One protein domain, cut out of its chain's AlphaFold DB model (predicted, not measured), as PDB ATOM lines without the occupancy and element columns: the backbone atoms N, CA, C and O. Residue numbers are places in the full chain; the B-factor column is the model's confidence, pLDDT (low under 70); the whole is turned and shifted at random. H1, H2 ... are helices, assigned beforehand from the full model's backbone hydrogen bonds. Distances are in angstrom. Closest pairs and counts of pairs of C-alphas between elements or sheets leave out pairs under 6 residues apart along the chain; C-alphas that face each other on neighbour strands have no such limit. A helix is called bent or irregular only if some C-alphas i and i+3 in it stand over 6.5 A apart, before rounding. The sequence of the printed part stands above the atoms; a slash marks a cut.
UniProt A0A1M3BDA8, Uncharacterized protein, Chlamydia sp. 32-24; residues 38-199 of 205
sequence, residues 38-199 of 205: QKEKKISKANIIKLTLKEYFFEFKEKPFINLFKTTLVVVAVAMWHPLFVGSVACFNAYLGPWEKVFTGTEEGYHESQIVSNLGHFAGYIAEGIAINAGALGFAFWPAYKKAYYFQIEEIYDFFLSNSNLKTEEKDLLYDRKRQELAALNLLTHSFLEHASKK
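AT A GLANCE: This is residues 38 to 199 of the 205 residues of an uncharacterized protein of Chlamydia sp. 32-24 (UniProt A0A1M3BDA8). A long, thin rod of helices is built along one long bent helix, H6. H3 and then H4 run back beside its arm H6a, H5 lies at one tip of the rod, and at the other end the arm H6b makes a helical hairpin with H7, while H2 crosses H6b near the bend and the short H1 and H8 lie near H6b. The 162 printed residues hold eight named helices, H1 to H8 in chain order, and no named strand; the class is all helix. The whole is extended, with a radius of gyration of the C-alphas of 25.4 A and spans of 87 by 35 by 25 A.

IN THESE COORDINATES: H6, residues 121 to 161, was assigned as one helix by its hydrogen bonds but is bent: C-alphas 140 and 143 are 7.4 A apart. Its arms are H6a, residues 121 to 140, 28.2 A long from C-alpha 121 at (-16.057, 14.269, -4.392), and H6b, residues 143 to 161, 26.5 A long. Before it come H1, residues 38 to 42, starting at C-alpha 38 (-21.348, 3.238, 40.169); H2, residues 45 to 62, 25.6 A; H3, residues 64 to 79, 21.7 A; H4, residues 81 to 95, 21.0 A; and H5, residues 107 to 116. After it come H7, residues 168 to 184, 24.2 A, and H8, residues 190 to 197, ending at C-alpha 197 (-35.966, 20.816, 38.632).

HOW THE PARTS SIT: H6 is the hub, touching five helices, and its arms stand at a steep tilt of 53 degrees. H3 touches H6a at a shallow tilt of 15 degrees, opposite ways, with the closest C-alphas, Lys 70 and Ala 140, 5.2 A apart. H4 touches residues 121 to 129 of H6a, also at 15 degrees and opposite ways; the closest C-alphas, Ser 88 and Phe 122, are 4.6 A apart. H3 and H4 meet only through their link. H5 touches residues 91 to 95 of H4 at a steep tilt of 50 degrees, opposite ways, closest at the C-alphas of Ala 94 and Val 116, 6.1 A; it is apart from H6a. H2 touches residues 144 to 149 of H6b at a steep tilt of 65 degrees, opposite ways, the C-alphas of Thr 52 and Tyr 145 being closest at 4.8 A. H2 and H3 touch only at the corner, with the C-alphas of Phe 60 and Asn 67 closest at 5.3 A. H1 touches residues 152 to 156 of H6b, closest at the C-alphas of Lys 42 and Gln 152, 6.8 A. H6b and H7 form a helical hairpin at a shallow tilt of 10 degrees, opposite ways; the C-alphas of Leu 161 and Lys 171 are closest at 6.0 A. H8 is close to H6b but not clearly touching, with the C-alphas of Lys 147 and Ala 196 closest at 6.9 A. Every O i to N i+4 pair is within hydrogen-bond range in H1, H2, H3, H4, H5, H6a and H7, against 14 of 15 in H6b and 3 of 4 in H8.

THE WHOLE: The two C-alphas farthest apart are those of Thr 106 and Asn 165, 88.0 A. Residues 164 to 169, of which 168 and 169 belong to H7, stand free. The printed part has no cut, and the link from H4 to H5, 11 residues, is long. The mean pLDDT of the printed part is 79.9; 39 residues are under 70, namely 93 to 102, 104 to 105, 108 to 120, 164 and 187 to 199.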
ATOM      1  N   GLN A  38     -19.948   2.900  40.422       91.19
ATOM      2  CA  GLN A  38     -21.348   3.238  40.169       91.19
ATOM      3  C   GLN A  38     -21.517   4.005  38.859       91.19
ATOM      4  O   GLN A  38     -22.460   3.716  38.119       91.19
ATOM      5  N   LYS A  39     -20.603   4.925  38.533       88.81
ATOM      6  CA  LYS A  39     -20.607   5.650  37.259       88.81
ATOM      7  C   LYS A  39     -20.435   4.695  36.086       88.81
ATOM      8  O   LYS A  39     -21.236   4.760  35.161       88.81
ATOM      9  N   GLU A  40     -19.490   3.764  36.129       89.19
ATOM     10  CA  GLU A  40     -19.314   2.775  35.054       89.19
ATOM     11  C   GLU A  40     -20.585   1.952  34.810       89.19
ATOM     12  O   GLU A  40     -20.986   1.725  33.666       89.19
ATOM     13  N   LYS A  41     -21.280   1.565  35.885       89.19
ATOM     14  CA  LYS A  41     -22.531   0.804  35.797       89.19
ATOM     15  C   LYS A  41     -23.691   1.651  35.263       89.19
ATOM     16  O   LYS A  41     -24.385   1.252  34.320       89.19
ATOM     17  N   LYS A  42     -23.937   2.808  35.875       86.12
ATOM     18  CA  LYS A  42     -25.113   3.655  35.628       86.12
ATOM     19  C   LYS A  42     -24.983   4.517  34.370       86.12
ATOM     20  O   LYS A  42     -25.956   4.696  33.645       86.12
ATOM     21  N   ILE A  43     -23.769   4.965  34.061       87.38
ATOM     22  CA  ILE A  43     -23.435   5.844  32.929       87.38
ATOM     23  C   ILE A  43     -22.881   5.035  31.739       87.38
ATOM     24  O   ILE A  43     -22.360   5.578  30.765       87.38
ATOM     25  N   SER A  44     -23.035   3.708  31.750       88.69
ATOM     26  CA  SER A  44     -22.714   2.884  30.582       88.69
ATOM     27  C   SER A  44     -23.472   3.359  29.333       88.69
ATOM     28  O   SER A  44     -24.603   3.849  29.412       88.69
ATOM     29  N   LYS A  45     -22.864   3.184  28.147       85.69
ATOM     30  CA  LYS A  45     -23.445   3.628  26.861       85.69
ATOM     31  C   LYS A  45     -24.892   3.154  26.693       85.69
ATOM     32  O   LYS A  45     -25.757   3.944  26.334       85.69
ATOM     33  N   ALA A  46     -25.165   1.886  27.002       87.25
ATOM     34  CA  ALA A  46     -26.500   1.304  26.885       87.25
ATOM     35  C   ALA A  46     -27.521   1.969  27.826       87.25
ATOM     36  O   ALA A  46     -28.624   2.311  27.395       87.25
ATOM     37  N   ASN A  47     -27.149   2.205  29.090       87.50
ATOM     38  CA  ASN A  47     -28.041   2.827  30.069       87.50
ATOM     39  C   ASN A  47     -28.321   4.290  29.731       87.50
ATOM     40  O   ASN A  47     -29.479   4.707  29.747       87.50
ATOM     41  N   ILE A  48     -27.296   5.048  29.345       88.06
ATOM     42  CA  ILE A  48     -27.475   6.449  28.964       88.06
ATOM     43  C   ILE A  48     -28.305   6.579  27.690       88.06
ATOM     44  O   ILE A  48     -29.173   7.445  27.644       88.06
ATOM     45  N   ILE A  49     -28.127   5.712  26.687       88.38
ATOM     46  CA  ILE A  49     -28.985   5.714  25.490       88.38
ATOM     47  C   ILE A  49     -30.443   5.453  25.883       88.38
ATOM     48  O   ILE A  49     -31.331   6.206  25.486       88.38
ATOM     49  N   LYS A  50     -30.697   4.435  26.716       89.12
ATOM     50  CA  LYS A  50     -32.049   4.117  27.197       89.12
ATOM     51  C   LYS A  50     -32.684   5.301  27.935       89.12
ATOM     52  O   LYS A  50     -33.837   5.638  27.670       89.12
ATOM     53  N   LEU A  51     -31.942   5.940  28.838       88.19
ATOM     54  CA  LEU A  51     -32.410   7.113  29.580       88.19
ATOM     55  C   LEU A  51     -32.620   8.319  28.661       88.19
ATOM     56  O   LEU A  51     -33.631   9.000  28.784       88.19
ATOM     57  N   THR A  52     -31.733   8.537  27.692       88.69
ATOM     58  CA  THR A  52     -31.858   9.605  26.690       88.69
ATOM     59  C   THR A  52     -33.144   9.453  25.887       88.69
ATOM     60  O   THR A  52     -33.877  10.424  25.723       88.69
ATOM     61  N   LEU A  53     -33.463   8.240  25.423       88.31
ATOM     62  CA  LEU A  53     -34.703   7.970  24.688       88.31
ATOM     63  C   LEU A  53     -35.945   8.166  25.563       88.31
ATOM     64  O   LEU A  53     -36.933   8.741  25.107       88.31
ATOM     65  N   LYS A  54     -35.888   7.733  26.828       88.62
ATOM     66  CA  LYS A  54     -36.959   7.970  27.804       88.62
ATOM     67  C   LYS A  54     -37.188   9.474  27.995       88.62
ATOM     68  O   LYS A  54     -38.318   9.936  27.855       88.62
ATOM     69  N   GLU A  55     -36.127  10.239  28.243       85.69
ATOM     70  CA  GLU A  55     -36.190  11.695  28.406       85.69
ATOM     71  C   GLU A  55     -36.701  12.396  27.148       85.69
ATOM     72  O   GLU A  55     -37.572  13.260  27.246       85.69
ATOM     73  N   TYR A  56     -36.234  11.976  25.973       86.69
ATOM     74  CA  TYR A  56     -36.701  12.483  24.688       86.69
ATOM     75  C   TYR A  56     -38.206  12.262  24.499       86.69
ATOM     76  O   TYR A  56     -38.922  13.176  24.098       86.69
ATOM     77  N   PHE A  57     -38.715  11.077  24.845       86.62
ATOM     78  CA  PHE A  57     -40.145  10.778  24.755       86.62
ATOM     79  C   PHE A  57     -40.983  11.619  25.724       86.62
ATOM     80  O   PHE A  57     -42.070  12.081  25.374       86.62
ATOM     81  N   PHE A  58     -40.477  11.871  26.932       84.75
ATOM     82  CA  PHE A  58     -41.126  12.807  27.851       84.75
ATOM     83  C   PHE A  58     -41.126  14.237  27.308       84.75
ATOM     84  O   PHE A  58     -42.168  14.887  27.329       84.75
ATOM     85  N   GLU A  59     -39.999  14.718  26.775       84.19
ATOM     86  CA  GLU A  59     -39.954  16.032  26.123       84.19
ATOM     87  C   GLU A  59     -40.953  16.105  24.967       84.19
ATOM     88  O   GLU A  59     -41.622  17.125  24.797       84.19
ATOM     89  N   PHE A  60     -41.089  15.030  24.188       84.38
ATOM     90  CA  PHE A  60     -42.042  14.948  23.086       84.38
ATOM     91  C   PHE A  60     -43.483  15.159  23.561       84.38
ATOM     92  O   PHE A  60     -44.233  15.884  22.913       84.38
ATOM     93  N   LYS A  61     -43.863  14.601  24.717       86.62
ATOM     94  CA  LYS A  61     -45.186  14.834  25.320       86.62
ATOM     95  C   LYS A  61     -45.373  16.271  25.808       86.62
ATOM     96  O   LYS A  61     -46.449  16.829  25.631       86.62
ATOM     97  N   GLU A  62     -44.347  16.866  26.412       86.88
ATOM     98  CA  GLU A  62     -44.418  18.234  26.946       86.88
ATOM     99  C   GLU A  62     -44.440  19.303  25.843       86.88
ATOM    100  O   GLU A  62     -45.134  20.312  25.957       86.88
ATOM    101  N   LYS A  63     -43.644  19.113  24.784       86.62
ATOM    102  CA  LYS A  63     -43.437  20.081  23.695       86.62
ATOM    103  C   LYS A  63     -43.511  19.376  22.335       86.62
ATOM    104  O   LYS A  63     -42.489  19.269  21.646       86.62
ATOM    105  N   PRO A  64     -44.703  18.911  21.920       87.81
ATOM    106  CA  PRO A  64     -44.854  18.061  20.742       87.81
ATOM    107  C   PRO A  64     -44.397  18.750  19.460       87.81
ATOM    108  O   PRO A  64     -43.651  18.155  18.700       87.81
ATOM    109  N   PHE A  65     -44.740  20.021  19.237       91.00
ATOM    110  CA  PHE A  65     -44.359  20.728  18.005       91.00
ATOM    111  C   PHE A  65     -42.846  20.931  17.861       91.00
ATOM    112  O   PHE A  65     -42.293  20.732  16.781       91.00
ATOM    113  N   ILE A  66     -42.157  21.278  18.952       88.81
ATOM    114  CA  ILE A  66     -40.701  21.479  18.940       88.81
ATOM    115  C   ILE A  66     -39.988  20.151  18.687       88.81
ATOM    116  O   ILE A  66     -39.050  20.089  17.896       88.81
ATOM    117  N   ASN A  67     -40.424  19.076  19.344       86.75
ATOM    118  CA  ASN A  67     -39.785  17.775  19.173       86.75
ATOM    119  C   ASN A  67     -40.197  17.083  17.873       86.75
ATOM    120  O   ASN A  67     -39.381  16.362  17.302       86.75
ATOM    121  N   LEU A  68     -41.389  17.358  17.341       91.19
ATOM    122  CA  LEU A  68     -41.758  16.981  15.981       91.19
ATOM    123  C   LEU A  68     -40.799  17.635  14.988       91.19
ATOM    124  O   LEU A  68     -40.190  16.921  14.207       91.19
ATOM    125  N   PHE A  69     -40.561  18.947  15.094       90.62
ATOM    126  CA  PHE A  69     -39.587  19.648  14.253       90.62
ATOM    127  C   PHE A  69     -38.179  19.033  14.343       90.62
ATOM    128  O   PHE A  69     -37.581  18.721  13.316       90.62
ATOM    129  N   LYS A  70     -37.667  18.772  15.557       89.00
ATOM    130  CA  LYS A  70     -36.379  18.074  15.751       89.00
ATOM    131  C   LYS A  70     -36.362  16.692  15.093       89.00
ATOM    132  O   LYS A  70     -35.388  16.340  14.436       89.00
ATOM    133  N   THR A  71     -37.435  15.917  15.260       89.19
ATOM    134  CA  THR A  71     -37.559  14.573  14.676       89.19
ATOM    135  C   THR A  71     -37.575  14.653  13.156       89.19
ATOM    136  O   THR A  71     -36.864  13.903  12.496       89.19
ATOM    137  N   THR A  72     -38.334  15.592  12.592       92.06
ATOM    138  CA  THR A  72     -38.391  15.838  11.150       92.06
ATOM    139  C   THR A  72     -37.020  16.208  10.603       92.06
ATOM    140  O   THR A  72     -36.641  15.670   9.572       92.06
ATOM    141  N   LEU A  73     -36.235  17.041  11.296       90.44
ATOM    142  CA  LEU A  73     -34.860  17.344  10.883       90.44
ATOM    143  C   LEU A  73     -33.978  16.092  10.825       90.44
ATOM    144  O   LEU A  73     -33.225  15.933   9.869       90.44
ATOM    145  N   VAL A  74     -34.090  15.184  11.800       91.12
ATOM    146  CA  VAL A  74     -33.368  13.900  11.771       91.12
ATOM    147  C   VAL A  74     -33.823  13.048  10.589       91.12
ATOM    148  O   VAL A  74     -32.990  12.521   9.861       91.12
ATOM    149  N   VAL A  75     -35.132  12.941  10.356       91.94
ATOM    150  CA  VAL A  75     -35.681  12.175   9.224       91.94
ATOM    151  C   VAL A  75     -35.213  12.752   7.888       91.94
ATOM    152  O   VAL A  75     -34.800  11.994   7.016       91.94
ATOM    153  N   VAL A  76     -35.220  14.077   7.733       90.88
ATOM    154  CA  VAL A  76     -34.717  14.755   6.530       90.88
ATOM    155  C   VAL A  76     -33.216  14.516   6.364       90.88
ATOM    156  O   VAL A  76     -32.791  14.164   5.271       90.88
ATOM    157  N   ALA A  77     -32.420  14.620   7.431       90.19
ATOM    158  CA  ALA A  77     -30.982  14.339   7.387       90.19
ATOM    159  C   ALA A  77     -30.672  12.892   6.954       90.19
ATOM    160  O   ALA A  77     -29.755  12.664   6.162       90.19
ATOM    161  N   VAL A  78     -31.472  11.924   7.415       89.19
ATOM    162  CA  VAL A  78     -31.377  10.520   6.985       89.19
ATOM    163  C   VAL A  78     -31.862  10.350   5.543       89.19
ATOM    164  O   VAL A  78     -31.266   9.600   4.779       89.19
ATOM    165  N   ALA A  79     -32.904  11.064   5.118       88.25
ATOM    166  CA  ALA A  79     -33.364  11.024   3.731       88.25
ATOM    167  C   ALA A  79     -32.321  11.610   2.759       88.25
ATOM    168  O   ALA A  79     -32.127  11.072   1.670       88.25
ATOM    169  N   MET A  80     -31.591  12.653   3.172       86.06
ATOM    170  CA  MET A  80     -30.484  13.242   2.406       86.06
ATOM    171  C   MET A  80     -29.297  12.285   2.224       86.06
ATOM    172  O   MET A  80     -28.479  12.497   1.331       86.06
ATOM    173  N   TRP A  81     -29.225  11.195   2.992       84.19
ATOM    174  CA  TRP A  81     -28.221  10.150   2.789       84.19
ATOM    175  C   TRP A  81     -28.380   9.454   1.437       84.19
ATOM    176  O   TRP A  81     -27.389   9.065   0.828       84.19
ATOM    177  N   HIS A  82     -29.610   9.328   0.930       82.25
ATOM    178  CA  HIS A  82     -29.869   8.657  -0.341       82.25
ATOM    179  C   HIS A  82     -29.210   9.362  -1.543       82.25
ATOM    180  O   HIS A  82     -28.440   8.709  -2.247       82.25
ATOM    181  N   PRO A  83     -29.447  10.663  -1.822       83.38
ATOM    182  CA  PRO A  83     -28.778  11.341  -2.932       83.38
ATOM    183  C   PRO A  83     -27.257  11.413  -2.753       83.38
ATOM    184  O   PRO A  83     -26.542  11.275  -3.740       83.38
ATOM    185  N   LEU A  84     -26.754  11.553  -1.519       83.56
ATOM    186  CA  LEU A  84     -25.314  11.523  -1.244       83.56
ATOM    187  C   LEU A  84     -24.708  10.153  -1.564       83.56
ATOM    188  O   LEU A  84     -23.689  10.083  -2.239       83.56
ATOM    189  N   PHE A  85     -25.366   9.064  -1.165       82.25
ATOM    190  CA  PHE A  85     -24.929   7.708  -1.492       82.25
ATOM    191  C   PHE A  85     -24.981   7.428  -2.992       82.25
ATOM    192  O   PHE A  85     -24.032   6.878  -3.537       82.25
ATOM    193  N   VAL A  86     -26.056   7.832  -3.676       83.81
ATOM    194  CA  VAL A  86     -26.159   7.692  -5.137       83.81
ATOM    195  C   VAL A  86     -25.063   8.500  -5.834       83.81
ATOM    196  O   VAL A  86     -24.419   7.975  -6.738       83.81
ATOM    197  N   GLY A  87     -24.799   9.733  -5.389       79.12
ATOM    198  CA  GLY A  87     -23.699  10.561  -5.889       79.12
ATOM    199  C   GLY A  87     -22.335   9.907  -5.665       79.12
ATOM    200  O   GLY A  87     -21.531   9.817  -6.587       79.12
ATOM    201  N   SER A  88     -22.105   9.351  -4.475       80.38
ATOM    202  CA  SER A  88     -20.913   8.566  -4.164       80.38
ATOM    203  C   SER A  88     -20.776   7.337  -5.077       80.38
ATOM    204  O   SER A  88     -19.726   7.131  -5.679       80.38
ATOM    205  N   VAL A  89     -21.826   6.533  -5.246       79.62
ATOM    206  CA  VAL A  89     -21.799   5.360  -6.137       79.62
ATOM    207  C   VAL A  89     -21.555   5.772  -7.590       79.62
ATOM    208  O   VAL A  89     -20.800   5.096  -8.283       79.62
ATOM    209  N   ALA A  90     -22.117   6.892  -8.052       73.69
ATOM    210  CA  ALA A  90     -21.861   7.421  -9.392       73.69
ATOM    211  C   ALA A  90     -20.385   7.812  -9.583       73.69
ATOM    212  O   ALA A  90     -19.769   7.402 -10.566       73.69
ATOM    213  N   CYS A  91     -19.790   8.519  -8.614       74.19
ATOM    214  CA  CYS A  91     -18.357   8.825  -8.610       74.19
ATOM    215  C   CYS A  91     -17.498   7.549  -8.565       74.19
ATOM    216  O   CYS A  91     -16.483   7.468  -9.245       74.19
ATOM    217  N   PHE A  92     -17.895   6.526  -7.804       72.50
ATOM    218  CA  PHE A  92     -17.151   5.265  -7.732       72.50
ATOM    219  C   PHE A  92     -17.271   4.431  -9.018       72.50
ATOM    220  O   PHE A  92     -16.285   3.869  -9.477       72.50
ATOM    221  N   ASN A  93     -18.443   4.377  -9.654       68.38
ATOM    222  CA  ASN A  93     -18.612   3.677 -10.930       68.38
ATOM    223  C   ASN A  93     -17.810   4.338 -12.059       68.38
ATOM    224  O   ASN A  93     -17.252   3.630 -12.892       68.38
ATOM    225  N   ALA A  94     -17.676   5.668 -12.044       65.38
ATOM    226  CA  ALA A  94     -16.766   6.389 -12.934       65.38
ATOM    227  C   ALA A  94     -15.299   5.938 -12.783       65.38
ATOM    228  O   ALA A  94     -14.571   5.883 -13.769       65.38
ATOM    229  N   TYR A  95     -14.872   5.547 -11.575       63.53
ATOM    230  CA  TYR A  95     -13.532   4.997 -11.328       63.53
ATOM    231  C   TYR A  95     -13.307   3.630 -11.994       63.53
ATOM    232  O   TYR A  95     -12.169   3.247 -12.242       63.53
ATOM    233  N   LEU A  96     -14.370   2.868 -12.261       66.50
ATOM    234  CA  LEU A  96     -14.296   1.528 -12.856       66.50
ATOM    235  C   LEU A  96     -14.543   1.529 -14.374       66.50
ATOM    236  O   LEU A  96     -14.541   0.464 -14.991       66.50
ATOM    237  N   GLY A  97     -14.771   2.703 -14.971       66.94
ATOM    238  CA  GLY A  97     -14.978   2.867 -16.407       66.94
ATOM    239  C   GLY A  97     -13.712   2.623 -17.244       66.94
ATOM    240  O   GLY A  97     -12.613   2.479 -16.702       66.94
ATOM    241  N   PRO A  98     -13.836   2.564 -18.582       66.88
ATOM    242  CA  PRO A  98     -12.713   2.324 -19.487       66.88
ATOM    243  C   PRO A  98     -11.762   3.535 -19.531       66.88
ATOM    244  O   PRO A  98     -11.882   4.420 -20.378       66.88
ATOM    245  N   TRP A  99     -10.779   3.553 -18.625       67.50
ATOM    246  CA  TRP A  99      -9.748   4.599 -18.491       67.50
ATOM    247  C   TRP A  99      -8.971   4.881 -19.777       67.50
ATOM    248  O   TRP A  99      -8.493   5.993 -19.991       67.50
ATOM    249  N   GLU A 100      -8.873   3.887 -20.656       69.38
ATOM    250  CA  GLU A 100      -8.281   4.008 -21.987       69.38
ATOM    251  C   GLU A 100      -8.931   5.101 -22.848       69.38
ATOM    252  O   GLU A 100      -8.239   5.711 -23.659       69.38
ATOM    253  N   LYS A 101     -10.218   5.416 -22.637       67.62
ATOM    254  CA  LYS A 101     -10.942   6.442 -23.403       67.62
ATOM    255  C   LYS A 101     -10.611   7.870 -22.974       67.62
ATOM    256  O   LYS A 101     -10.617   8.766 -23.818       67.62
ATOM    257  N   VAL A 102     -10.244   8.079 -21.710       63.56
ATOM    258  CA  VAL A 102      -9.968   9.403 -21.113       63.56
ATOM    259  C   VAL A 102      -8.791  10.107 -21.801       63.56
ATOM    260  O   VAL A 102      -8.769  11.330 -21.913       63.56
ATOM    261  N   PHE A 103      -7.824   9.345 -22.316       71.00
ATOM    262  CA  PHE A 103      -6.596   9.881 -22.915       71.00
ATOM    263  C   PHE A 103      -6.638   9.983 -24.446       71.00
ATOM    264  O   PHE A 103      -5.638  10.337 -25.065       71.00
ATOM    265  N   THR A 104      -7.777   9.681 -25.076       69.56
ATOM    266  CA  THR A 104      -7.866   9.587 -26.547       69.56
ATOM    267  C   THR A 104      -7.911  10.937 -27.268       69.56
ATOM    268  O   THR A 104      -7.833  10.962 -28.492       69.56
ATOM    269  N   GLY A 105      -8.022  12.066 -26.556       61.62
ATOM    270  CA  GLY A 105      -8.090  13.406 -27.167       61.62
ATOM    271  C   GLY A 105      -9.323  13.637 -28.055       61.62
ATOM    272  O   GLY A 105      -9.374  14.617 -28.793       61.62
ATOM    273  N   THR A 106     -10.300  12.729 -27.999       74.88
ATOM    274  CA  THR A 106     -11.579  12.787 -28.717       74.88
ATOM    275  C   THR A 106     -12.649  13.489 -27.875       74.88
ATOM    276  O   THR A 106     -12.469  13.705 -26.677       74.88
ATOM    277  N   GLU A 107     -13.792  13.822 -28.481       72.94
ATOM    278  CA  GLU A 107     -14.956  14.370 -27.766       72.94
ATOM    279  C   GLU A 107     -15.479  13.393 -26.691       72.94
ATOM    280  O   GLU A 107     -15.787  13.809 -25.574       72.94
ATOM    281  N   GLU A 108     -15.458  12.082 -26.972       67.69
ATOM    282  CA  GLU A 108     -15.715  11.034 -25.971       67.69
ATOM    283  C   GLU A 108     -14.701  11.085 -24.818       67.69
ATOM    284  O   GLU A 108     -15.089  11.022 -23.653       67.69
ATOM    285  N   GLY A 109     -13.409  11.269 -25.112       62.69
ATOM    286  CA  GLY A 109     -12.374  11.430 -24.088       62.69
ATOM    287  C   GLY A 109     -12.566  12.678 -23.220       62.69
ATOM    288  O   GLY A 109     -12.327  12.627 -22.012       62.69
ATOM    289  N   TYR A 110     -13.060  13.781 -23.794       66.75
ATOM    290  CA  TYR A 110     -13.384  14.997 -23.041       66.75
ATOM    291  C   TYR A 110     -14.564  14.769 -22.083       66.75
ATOM    292  O   TYR A 110     -14.467  15.127 -20.907       66.75
ATOM    293  N   HIS A 111     -15.630  14.099 -22.532       69.44
ATOM    294  CA  HIS A 111     -16.760  13.718 -21.677       69.44
ATOM    295  C   HIS A 111     -16.350  12.777 -20.534       69.44
ATOM    296  O   HIS A 111     -16.699  13.030 -19.379       69.44
ATOM    297  N   GLU A 112     -15.554  11.746 -20.820       67.81
ATOM    298  CA  GLU A 112     -15.045  10.819 -19.801       67.81
ATOM    299  C   GLU A 112     -14.100  11.525 -18.808       67.81
ATOM    300  O   GLU A 112     -14.174  11.297 -17.601       67.81
ATOM    301  N   SER A 113     -13.270  12.472 -19.267       65.88
ATOM    302  CA  SER A 113     -12.396  13.260 -18.383       65.88
ATOM    303  C   SER A 113     -13.168  14.151 -17.397       65.88
ATOM    304  O   SER A 113     -12.754  14.292 -16.244       65.88
ATOM    305  N   GLN A 114     -14.321  14.701 -17.800       68.44
ATOM    306  CA  GLN A 114     -15.191  15.474 -16.904       68.44
ATOM    307  C   GLN A 114     -15.852  14.590 -15.840       68.44
ATOM    308  O   GLN A 114     -16.006  15.010 -14.693       68.44
ATOM    309  N   ILE A 115     -16.208  13.356 -16.199       66.75
ATOM    310  CA  ILE A 115     -16.771  12.366 -15.276       66.75
ATOM    311  C   ILE A 115     -15.715  11.950 -14.232       66.75
ATOM    312  O   ILE A 115     -15.997  11.935 -13.032       66.75
ATOM    313  N   VAL A 116     -14.475  11.711 -14.670       64.56
ATOM    314  CA  VAL A 116     -13.322  11.345 -13.822       64.56
ATOM    315  C   VAL A 116     -12.860  12.509 -12.931       64.56
ATOM    316  O   VAL A 116     -12.483  12.290 -11.780       64.56
ATOM    317  N   SER A 117     -12.961  13.765 -13.384       67.50
ATOM    318  CA  SER A 117     -12.636  14.950 -12.566       67.50
ATOM    319  C   SER A 117     -13.459  15.037 -11.270       67.50
ATOM    320  O   SER A 117     -13.027  15.686 -10.317       67.50
ATOM    321  N   ASN A 118     -14.614  14.367 -11.200       65.00
ATOM    322  CA  ASN A 118     -15.491  14.376 -10.029       65.00
ATOM    323  C   ASN A 118     -15.178  13.272  -8.996       65.00
ATOM    324  O   ASN A 118     -15.864  13.169  -7.979       65.00
ATOM    325  N   LEU A 119     -14.137  12.459  -9.204       64.94
ATOM    326  CA  LEU A 119     -13.783  11.327  -8.333       64.94
ATOM    327  C   LEU A 119     -13.449  11.725  -6.888       64.94
ATOM    328  O   LEU A 119     -13.832  11.027  -5.949       64.94
ATOM    329  N   GLY A 120     -12.786  12.869  -6.693       65.25
ATOM    330  CA  GLY A 120     -12.438  13.378  -5.360       65.25
ATOM    331  C   GLY A 120     -13.655  13.717  -4.489       65.25
ATOM    332  O   GLY A 120     -13.551  13.732  -3.262       65.25
ATOM    333  N   HIS A 121     -14.826  13.920  -5.100       73.50
ATOM    334  CA  HIS A 121     -16.057  14.269  -4.392       73.50
ATOM    335  C   HIS A 121     -16.721  13.068  -3.704       73.50
ATOM    336  O   HIS A 121     -17.516  13.270  -2.791       73.50
ATOM    337  N   PHE A 122     -16.350  11.827  -4.053       73.25
ATOM    338  CA  PHE A 122     -16.874  10.610  -3.418       73.25
ATOM    339  C   PHE A 122     -16.734  10.634  -1.890       73.25
ATOM    340  O   PHE A 122     -17.716  10.459  -1.164       73.25
ATOM    341  N   ALA A 123     -15.506  10.860  -1.413       76.06
ATOM    342  CA  ALA A 123     -15.200  10.914   0.013       76.06
ATOM    343  C   ALA A 123     -15.832  12.148   0.674       76.06
ATOM    344  O   ALA A 123     -16.254  12.071   1.828       76.06
ATOM    345  N   GLY A 124     -15.950  13.252  -0.076       80.31
ATOM    346  CA  GLY A 124     -16.648  14.468   0.342       80.31
ATOM    347  C   GLY A 124     -18.118  14.210   0.668       80.31
ATOM    348  O   GLY A 124     -18.539  14.479   1.786       80.31
ATOM    349  N   TYR A 125     -18.872  13.583  -0.240       81.12
ATOM    350  CA  TYR A 125     -20.295  13.291  -0.029       81.12
ATOM    351  C   TYR A 125     -20.556  12.362   1.163       81.12
ATOM    352  O   TYR A 125     -21.509  12.573   1.916       81.12
ATOM    353  N   ILE A 126     -19.696  11.360   1.384       82.44
ATOM    354  CA  ILE A 126     -19.807  10.475   2.555       82.44
ATOM    355  C   ILE A 126     -19.524  11.254   3.843       82.44
ATOM    356  O   ILE A 126     -20.281  11.142   4.810       82.44
ATOM    357  N   ALA A 127     -18.455  12.055   3.867       85.62
ATOM    358  CA  ALA A 127     -18.094  12.856   5.033       85.62
ATOM    359  C   ALA A 127     -19.178  13.893   5.371       85.62
ATOM    360  O   ALA A 127     -19.573  14.014   6.532       85.62
ATOM    361  N   GLU A 128     -19.711  14.584   4.363       84.12
ATOM    362  CA  GLU A 128     -20.826  15.524   4.498       84.12
ATOM    363  C   GLU A 128     -22.085  14.826   5.022       84.12
ATOM    364  O   GLU A 128     -22.708  15.308   5.969       84.12
ATOM    365  N   GLY A 129     -22.419  13.650   4.486       84.94
ATOM    366  CA  GLY A 129     -23.551  12.850   4.954       84.94
ATOM    367  C   GLY A 129     -23.426  12.462   6.426       84.94
ATOM    368  O   GLY A 129     -24.386  12.603   7.190       84.94
ATOM    369  N   ILE A 130     -22.238  12.031   6.860       87.81
ATOM    370  CA  ILE A 130     -21.962  11.725   8.271       87.81
ATOM    371  C   ILE A 130     -22.094  12.986   9.132       87.81
ATOM    372  O   ILE A 130     -22.749  12.937  10.174       87.81
ATOM    373  N   ALA A 131     -21.518  14.111   8.704       88.19
ATOM    374  CA  ALA A 131     -21.545  15.363   9.457       88.19
ATOM    375  C   ALA A 131     -22.972  15.908   9.633       88.19
ATOM    376  O   ALA A 131     -23.356  16.267  10.748       88.19
ATOM    377  N   ILE A 132     -23.782  15.909   8.569       88.50
ATOM    378  CA  ILE A 132     -25.185  16.351   8.606       88.50
ATOM    379  C   ILE A 132     -25.993  15.479   9.575       88.50
ATOM    380  O   ILE A 132     -26.733  16.001  10.410       88.50
ATOM    381  N   ASN A 133     -25.815  14.156   9.522       87.00
ATOM    382  CA  ASN A 133     -26.542  13.238  10.400       87.00
ATOM    383  C   ASN A 133     -26.093  13.341  11.857       87.00
ATOM    384  O   ASN A 133     -26.936  13.396  12.751       87.00
ATOM    385  N   ALA A 134     -24.787  13.431  12.109       88.31
ATOM    386  CA  ALA A 134     -24.259  13.659  13.449       88.31
ATOM    387  C   ALA A 134     -24.768  14.990  14.027       88.31
ATOM    388  O   ALA A 134     -25.181  15.038  15.185       88.31
ATOM    389  N   GLY A 135     -24.810  16.047  13.210       88.75
ATOM    390  CA  GLY A 135     -25.359  17.348  13.584       88.75
ATOM    391  C   GLY A 135     -26.849  17.286  13.924       88.75
ATOM    392  O   GLY A 135     -27.255  17.777  14.977       88.75
ATOM    393  N   ALA A 136     -27.660  16.634  13.086       89.94
ATOM    394  CA  ALA A 136     -29.098  16.487  13.309       89.94
ATOM    395  C   ALA A 136     -29.412  15.638  14.554       89.94
ATOM    396  O   ALA A 136     -30.234  16.033  15.384       89.94
ATOM    397  N   LEU A 137     -28.720  14.507  14.725       88.44
ATOM    398  CA  LEU A 137     -28.840  13.658  15.913       88.44
ATOM    399  C   LEU A 137     -28.388  14.396  17.174       88.44
ATOM    400  O   LEU A 137     -29.070  14.338  18.197       88.44
ATOM    401  N   GLY A 138     -27.275  15.129  17.091       88.75
ATOM    402  CA  GLY A 138     -26.804  16.006  18.153       88.75
ATOM    403  C   GLY A 138     -27.883  17.013  18.534       88.75
ATOM    404  O   GLY A 138     -28.334  17.035  19.671       88.75
ATOM    405  N   PHE A 139     -28.399  17.788  17.587       87.19
ATOM    406  CA  PHE A 139     -29.450  18.765  17.865       87.19
ATOM    407  C   PHE A 139     -30.715  18.147  18.494       87.19
ATOM    408  O   PHE A 139     -31.287  18.719  19.428       87.19
ATOM    409  N   ALA A 140     -31.141  16.973  18.019       87.50
ATOM    410  CA  ALA A 140     -32.350  16.315  18.502       87.50
ATOM    411  C   ALA A 140     -32.193  15.716  19.909       87.50
ATOM    412  O   ALA A 140     -33.047  15.939  20.770       87.50
ATOM    413  N   PHE A 141     -31.104  14.983  20.153       87.62
ATOM    414  CA  PHE A 141     -30.945  14.147  21.346       87.62
ATOM    415  C   PHE A 141     -29.995  14.722  22.398       87.62
ATOM    416  O   PHE A 141     -30.083  14.328  23.559       87.62
ATOM    417  N   TRP A 142     -29.118  15.668  22.052       87.50
ATOM    418  CA  TRP A 142     -28.137  16.235  22.986       87.50
ATOM    419  C   TRP A 142     -28.750  16.842  24.256       87.50
ATOM    420  O   TRP A 142     -28.217  16.584  25.337       87.50
ATOM    421  N   PRO A 143     -29.878  17.582  24.202       84.44
ATOM    422  CA  PRO A 143     -30.517  18.083  25.419       84.44
ATOM    423  C   PRO A 143     -30.992  16.956  26.348       84.44
ATOM    424  O   PRO A 143     -30.751  17.011  27.554       84.44
ATOM    425  N   ALA A 144     -31.609  15.913  25.786       85.69
ATOM    426  CA  ALA A 144     -32.087  14.755  26.538       85.69
ATOM    427  C   ALA A 144     -30.922  13.925  27.105       85.69
ATOM    428  O   ALA A 144     -30.973  13.498  28.258       85.69
ATOM    429  N   TYR A 145     -29.841  13.770  26.338       87.31
ATOM    430  CA  TYR A 145     -28.609  13.110  26.772       87.31
ATOM    431  C   TYR A 145     -27.993  13.819  27.978       87.31
ATOM    432  O   TYR A 145     -27.697  13.191  28.993       87.31
ATOM    433  N   LYS A 146     -27.869  15.148  27.900       85.25
ATOM    434  CA  LYS A 146     -27.365  15.978  28.997       85.25
ATOM    435  C   LYS A 146     -28.208  15.833  30.262       85.25
ATOM    436  O   LYS A 146     -27.644  15.690  31.343       85.25
ATOM    437  N   LYS A 147     -29.540  15.827  30.134       84.38
ATOM    438  CA  LYS A 147     -30.468  15.604  31.258       84.38
ATOM    439  C   LYS A 147     -30.277  14.230  31.888       84.38
ATOM    440  O   LYS A 147     -30.084  14.145  33.095       84.38
ATOM    441  N   ALA A 148     -30.270  13.174  31.078       86.31
ATOM    442  CA  ALA A 148     -30.044  11.814  31.556       86.31
ATOM    443  C   ALA A 148     -28.715  11.691  32.318       86.31
ATOM    444  O   ALA A 148     -28.678  11.119  33.405       86.31
ATOM    445  N   TYR A 149     -27.642  12.273  31.777       87.19
ATOM    446  CA  TYR A 149     -26.326  12.261  32.411       87.19
ATOM    447  C   TYR A 149     -26.314  13.035  33.734       87.19
ATOM    448  O   TYR A 149     -25.825  12.520  34.737       87.19
ATOM    449  N   TYR A 150     -26.888  14.243  33.753       87.31
ATOM    450  CA  TYR A 150     -27.020  15.061  34.962       87.31
ATOM    451  C   TYR A 150     -27.704  14.289  36.088       87.31
ATOM    452  O   TYR A 150     -27.155  14.197  37.180       87.31
ATOM    453  N   PHE A 151     -28.858  13.676  35.806       84.81
ATOM    454  CA  PHE A 151     -29.605  12.939  36.822       84.81
ATOM    455  C   PHE A 151     -28.825  11.751  37.379       84.81
ATOM    456  O   PHE A 151     -28.868  11.520  38.578       84.81
ATOM    457  N   GLN A 152     -28.080  11.025  36.541       89.38
ATOM    458  CA  GLN A 152     -27.263   9.911  37.027       89.38
ATOM    459  C   GLN A 152     -26.104  10.385  37.912       89.38
ATOM    460  O   GLN A 152     -25.807   9.737  38.911       89.38
ATOM    461  N   ILE A 153     -25.469  11.516  37.589       88.62
ATOM    462  CA  ILE A 153     -24.426  12.103  38.442       88.62
ATOM    463  C   ILE A 153     -25.015  12.592  39.767       88.62
ATOM    464  O   ILE A 153     -24.493  12.239  40.819       88.62
ATOM    465  N   GLU A 154     -26.113  13.350  39.734       87.25
ATOM    466  CA  GLU A 154     -26.822  13.786  40.945       87.25
ATOM    467  C   GLU A 154     -27.181  12.593  41.835       87.25
ATOM    468  O   GLU A 154     -26.782  12.558  42.991       87.25
ATOM    469  N   GLU A 155     -27.819  11.564  41.272       88.00
ATOM    470  CA  GLU A 155     -28.243  10.365  42.000       88.00
ATOM    471  C   GLU A 155     -27.068   9.628  42.664       88.00
ATOM    472  O   GLU A 155     -27.181   9.177  43.805       88.00
ATOM    473  N   ILE A 156     -25.929   9.500  41.972       89.94
ATOM    474  CA  ILE A 156     -24.735   8.846  42.528       89.94
ATOM    475  C   ILE A 156     -24.161   9.674  43.677       89.94
ATOM    476  O   ILE A 156     -23.921   9.132  44.752       89.94
ATOM    477  N   TYR A 157     -23.936  10.973  43.472       89.38
ATOM    478  CA  TYR A 157     -23.310  11.811  44.492       89.38
ATOM    479  C   TYR A 157     -24.225  12.043  45.696       89.38
ATOM    480  O   TYR A 157     -23.745  11.983  46.825       89.38
ATOM    481  N   ASP A 158     -25.526  12.245  45.487       88.06
ATOM    482  CA  ASP A 158     -26.488  12.477  46.569       88.06
ATOM    483  C   ASP A 158     -26.633  11.250  47.469       88.06
ATOM    484  O   ASP A 158     -26.719  11.395  48.690       88.06
ATOM    485  N   PHE A 159     -26.554  10.040  46.901       88.69
ATOM    486  CA  PHE A 159     -26.496   8.807  47.683       88.69
ATOM    487  C   PHE A 159     -25.339   8.839  48.694       88.69
ATOM    488  O   PHE A 159     -25.554   8.597  49.881       88.69
ATOM    489  N   PHE A 160     -24.131   9.217  48.267       87.62
ATOM    490  CA  PHE A 160     -22.980   9.291  49.174       87.62
ATOM    491  C   PHE A 160     -23.025  10.512  50.099       87.62
ATOM    492  O   PHE A 160     -22.700  10.384  51.276       87.62
ATOM    493  N   LEU A 161     -23.482  11.674  49.629       87.31
ATOM    494  CA  LEU A 161     -23.604  12.898  50.435       87.31
ATOM    495  C   LEU A 161     -24.660  12.778  51.546       87.31
ATOM    496  O   LEU A 161     -24.517  13.396  52.610       87.31
ATOM    497  N   SER A 162     -25.686  11.952  51.326       83.94
ATOM    498  CA  SER A 162     -26.706  11.619  52.327       83.94
ATOM    499  C   SER A 162     -26.176  10.751  53.476       83.94
ATOM    500  O   SER A 162     -26.820  10.664  54.522       83.94
ATOM    501  N   ASN A 163     -24.981  10.164  53.338       80.62
ATOM    502  CA  ASN A 163     -24.363   9.362  54.388       80.62
ATOM    503  C   ASN A 163     -24.045  10.233  55.619       80.62
ATOM    504  O   ASN A 163     -23.309  11.225  55.556       80.62
ATOM    505  N   SER A 164     -24.609   9.855  56.767       66.62
ATOM    506  CA  SER A 164     -24.440  10.564  58.040       66.62
ATOM    507  C   SER A 164     -23.030  10.448  58.617       66.62
ATOM    508  O   SER A 164     -22.661  11.258  59.461       66.62
ATOM    509  N   ASN A 165     -22.240   9.472  58.162       80.00
ATOM    510  CA  ASN A 165     -20.910   9.187  58.705       80.00
ATOM    511  C   ASN A 165     -19.796  10.050  58.094       80.00
ATOM    512  O   ASN A 165     -18.673  10.026  58.588       80.00
ATOM    513  N   LEU A 166     -20.098  10.803  57.033       82.31
ATOM    514  CA  LEU A 166     -19.152  11.718  56.400       82.31
ATOM    515  C   LEU A 166     -19.030  13.020  57.189       82.31
ATOM    516  O   LEU A 166     -20.036  13.643  57.548       82.31
ATOM    517  N   LYS A 167     -17.793  13.470  57.389       85.00
ATOM    518  CA  LYS A 167     -17.504  14.783  57.977       85.00
ATOM    519  C   LYS A 167     -17.849  15.900  56.995       85.00
ATOM    520  O   LYS A 167     -17.851  15.695  55.786       85.00
ATOM    521  N   THR A 168     -18.086  17.105  57.511       84.69
ATOM    522  CA  THR A 168     -18.406  18.285  56.689       84.69
ATOM    523  C   THR A 168     -17.360  18.529  55.600       84.69
ATOM    524  O   THR A 168     -17.716  18.632  54.436       84.69
ATOM    525  N   GLU A 169     -16.072  18.479  55.948       81.44
ATOM    526  CA  GLU A 169     -14.954  18.682  55.009       81.44
ATOM    527  C   GLU A 169     -14.928  17.635  53.874       81.44
ATOM    528  O   GLU A 169     -14.578  17.934  52.734       81.44
ATOM    529  N   GLU A 170     -15.324  16.395  54.174       82.75
ATOM    530  CA  GLU A 170     -15.405  15.303  53.201       82.75
ATOM    531  C   GLU A 170     -16.619  15.483  52.273       82.75
ATOM    532  O   GLU A 170     -16.529  15.246  51.065       82.75
ATOM    533  N   LYS A 171     -17.747  15.955  52.821       85.06
ATOM    534  CA  LYS A 171     -18.937  16.315  52.038       85.06
ATOM    535  C   LYS A 171     -18.652  17.485  51.107       85.06
ATOM    536  O   LYS A 171     -19.019  17.406  49.939       85.06
ATOM    537  N   ASP A 172     -17.970  18.519  51.588       85.81
ATOM    538  CA  ASP A 172     -17.610  19.693  50.789       85.81
ATOM    539  C   ASP A 172     -16.738  19.293  49.591       85.81
ATOM    540  O   ASP A 172     -17.021  19.684  48.459       85.81
ATOM    541  N   LEU A 173     -15.754  18.407  49.796       85.25
ATOM    542  CA  LEU A 173     -14.918  17.903  48.703       85.25
ATOM    543  C   LEU A 173     -15.716  17.084  47.670       85.25
ATOM    544  O   LEU A 173     -15.472  17.192  46.464       85.25
ATOM    545  N   LEU A 174     -16.681  16.275  48.117       87.62
ATOM    546  CA  LEU A 174     -17.581  15.539  47.221       87.62
ATOM    547  C   LEU A 174     -18.527  16.477  46.455       87.62
ATOM    548  O   LEU A 174     -18.739  16.267  45.259       87.62
ATOM    549  N   TYR A 175     -19.046  17.524  47.102       87.06
ATOM    550  CA  TYR A 175     -19.850  18.567  46.459       87.06
ATOM    551  C   TYR A 175     -19.056  19.322  45.393       87.06
ATOM    552  O   TYR A 175     -19.551  19.521  44.280       87.06
ATOM    553  N   ASP A 176     -17.816  19.698  45.696       87.06
ATOM    554  CA  ASP A 176     -16.946  20.382  44.746       87.06
ATOM    555  C   ASP A 176     -16.632  19.500  43.537       87.06
ATOM    556  O   ASP A 176     -16.722  19.966  42.397       87.06
ATOM    557  N   ARG A 177     -16.348  18.207  43.747       86.00
ATOM    558  CA  ARG A 177     -16.173  17.251  42.642       86.00
ATOM    559  C   ARG A 177     -17.439  17.105  41.804       86.00
ATOM    560  O   ARG A 177     -17.356  17.232  40.584       86.00
ATOM    561  N   LYS A 178     -18.603  16.905  42.432       88.50
ATOM    562  CA  LYS A 178     -19.907  16.861  41.744       88.50
ATOM    563  C   LYS A 178     -20.078  18.093  40.854       88.50
ATOM    564  O   LYS A 178     -20.372  17.980  39.667       88.50
ATOM    565  N   ARG A 179     -19.825  19.284  41.406       86.00
ATOM    566  CA  ARG A 179     -19.930  20.552  40.678       86.00
ATOM    567  C   ARG A 179     -18.950  20.628  39.509       86.00
ATOM    568  O   ARG A 179     -19.348  21.059  38.431       86.00
ATOM    569  N   GLN A 180     -17.701  20.206  39.689       86.50
ATOM    570  CA  GLN A 180     -16.704  20.182  38.614       86.50
ATOM    571  C   GLN A 180     -17.108  19.238  37.476       86.50
ATOM    572  O   GLN A 180     -17.017  19.624  36.311       86.50
ATOM    573  N   GLU A 181     -17.611  18.042  37.787       86.25
ATOM    574  CA  GLU A 181     -18.067  17.087  36.768       86.25
ATOM    575  C   GLU A 181     -19.267  17.617  35.977       86.25
ATOM    576  O   GLU A 181     -19.302  17.543  34.746       86.25
ATOM    577  N   LEU A 182     -20.232  18.224  36.669       84.81
ATOM    578  CA  LEU A 182     -21.385  18.849  36.027       84.81
ATOM    579  C   LEU A 182     -20.985  20.084  35.202       84.81
ATOM    580  O   LEU A 182     -21.527  20.314  34.116       84.81
ATOM    581  N   ALA A 183     -20.015  20.870  35.678       82.19
ATOM    582  CA  ALA A 183     -19.472  22.022  34.959       82.19
ATOM    583  C   ALA A 183     -18.744  21.606  33.676       82.19
ATOM    584  O   ALA A 183     -18.973  22.214  32.631       82.19
ATOM    585  N   ALA A 184     -17.927  20.548  33.728       77.88
ATOM    586  CA  ALA A 184     -17.179  20.033  32.577       77.88
ATOM    587  C   ALA A 184     -18.096  19.644  31.403       77.88
ATOM    588  O   ALA A 184     -17.715  19.746  30.239       77.88
ATOM    589  N   LEU A 185     -19.338  19.257  31.698       72.12
ATOM    590  CA  LEU A 185     -20.350  18.890  30.708       72.12
ATOM    591  C   LEU A 185     -21.290  20.053  30.328       72.12
ATOM    592  O   LEU A 185     -22.262  19.864  29.585       72.12
ATOM    593  N   ASN A 186     -21.000  21.272  30.798       75.38
ATOM    594  CA  ASN A 186     -21.846  22.460  30.654       75.38
ATOM    595  C   ASN A 186     -23.287  22.232  31.165       75.38
ATOM    596  O   ASN A 186     -24.249  22.733  30.575       75.38
ATOM    597  N   LEU A 187     -23.439  21.448  32.240       68.25
ATOM    598  CA  LEU A 187     -24.730  21.071  32.837       68.25
ATOM    599  C   LEU A 187     -25.174  22.019  33.961       68.25
ATOM    600  O   LEU A 187     -26.286  21.900  34.454       68.25
ATOM    601  N   LEU A 188     -24.344  22.987  34.358       61.41
ATOM    602  CA  LEU A 188     -24.676  23.973  35.401       61.41
ATOM    603  C   LEU A 188     -25.283  25.275  34.855       61.41
ATOM    604  O   LEU A 188     -25.317  26.292  35.543       61.41
ATOM    605  N   THR A 189     -25.742  25.280  33.605       61.59
ATOM    606  CA  THR A 189     -26.367  26.472  33.020       61.59
ATOM    607  C   THR A 189     -27.771  26.681  33.594       61.59
ATOM    608  O   THR A 189     -28.538  25.737  33.774       61.59
ATOM    609  N   HIS A 190     -28.122  27.935  33.893       50.03
ATOM    610  CA  HIS A 190     -29.346  28.288  34.628       50.03
ATOM    611  C   HIS A 190     -30.635  27.783  33.945       50.03
ATOM    612  O   HIS A 190     -31.565  27.343  34.620       50.03
ATOM    613  N   SER A 191     -30.655  27.765  32.608       54.66
ATOM    614  CA  SER A 191     -31.756  27.241  31.786       54.66
ATOM    615  C   SER A 191     -31.890  25.715  31.832       54.66
ATOM    616  O   SER A 191     -32.980  25.176  31.642       54.66
ATOM    617  N   PHE A 192     -30.792  25.003  32.091       60.59
ATOM    618  CA  PHE A 192     -30.779  23.553  32.240       60.59
ATOM    619  C   PHE A 192     -31.303  23.135  33.622       60.59
ATOM    620  O   PHE A 192     -32.139  22.233  33.714       60.59
ATOM    621  N   LEU A 193     -30.898  23.853  34.676       54.16
ATOM    622  CA  LEU A 193     -31.312  23.595  36.061       54.16
ATOM    623  C   LEU A 193     -32.815  23.843  36.295       54.16
ATOM    624  O   LEU A 193     -33.472  23.016  36.925       54.16
ATOM    625  N   GLU A 194     -33.399  24.908  35.730       54.44
ATOM    626  CA  GLU A 194     -34.857  25.139  35.801       54.44
ATOM    627  C   GLU A 194     -35.668  23.997  35.167       54.44
ATOM    628  O   GLU A 194     -36.743  23.628  35.649       54.44
ATOM    629  N   HIS A 195     -35.154  23.421  34.077       51.50
ATOM    630  CA  HIS A 195     -35.854  22.377  33.335       51.50
ATOM    631  C   HIS A 195     -35.667  20.984  33.953       51.50
ATOM    632  O   HIS A 195     -36.573  20.156  33.832       51.50
ATOM    633  N   ALA A 196     -34.530  20.730  34.611       55.28
ATOM    634  CA  ALA A 196     -34.283  19.516  35.390       55.28
ATOM    635  C   ALA A 196     -35.110  19.503  36.692       55.28
ATOM    636  O   ALA A 196     -35.726  18.490  37.021       55.28
ATOM    637  N   SER A 197     -35.219  20.651  37.374       46.72
ATOM    638  CA  SER A 197     -35.966  20.816  38.632       46.72
ATOM    639  C   SER A 197     -37.476  20.564  38.495       46.72
ATOM    640  O   SER A 197     -38.073  19.908  39.351       46.72
ATOM    641  N   LYS A 198     -38.113  21.002  37.395       51.53
ATOM    642  CA  LYS A 198     -39.561  20.785  37.172       51.53
ATOM    643  C   LYS A 198     -39.967  19.307  37.091       51.53
ATOM    644  O   LYS A 198     -41.122  18.992  37.362       51.53
ATOM    645  N   LYS A 199     -39.038  18.408  36.752       50.03
ATOM    646  CA  LYS A 199     -39.321  16.986  36.497       50.03
ATOM    647  C   LYS A 199     -39.183  16.078  37.721       50.03
ATOM    648  O   LYS A 199     -39.727  14.979  37.712       50.03
TER     649      LYS A 199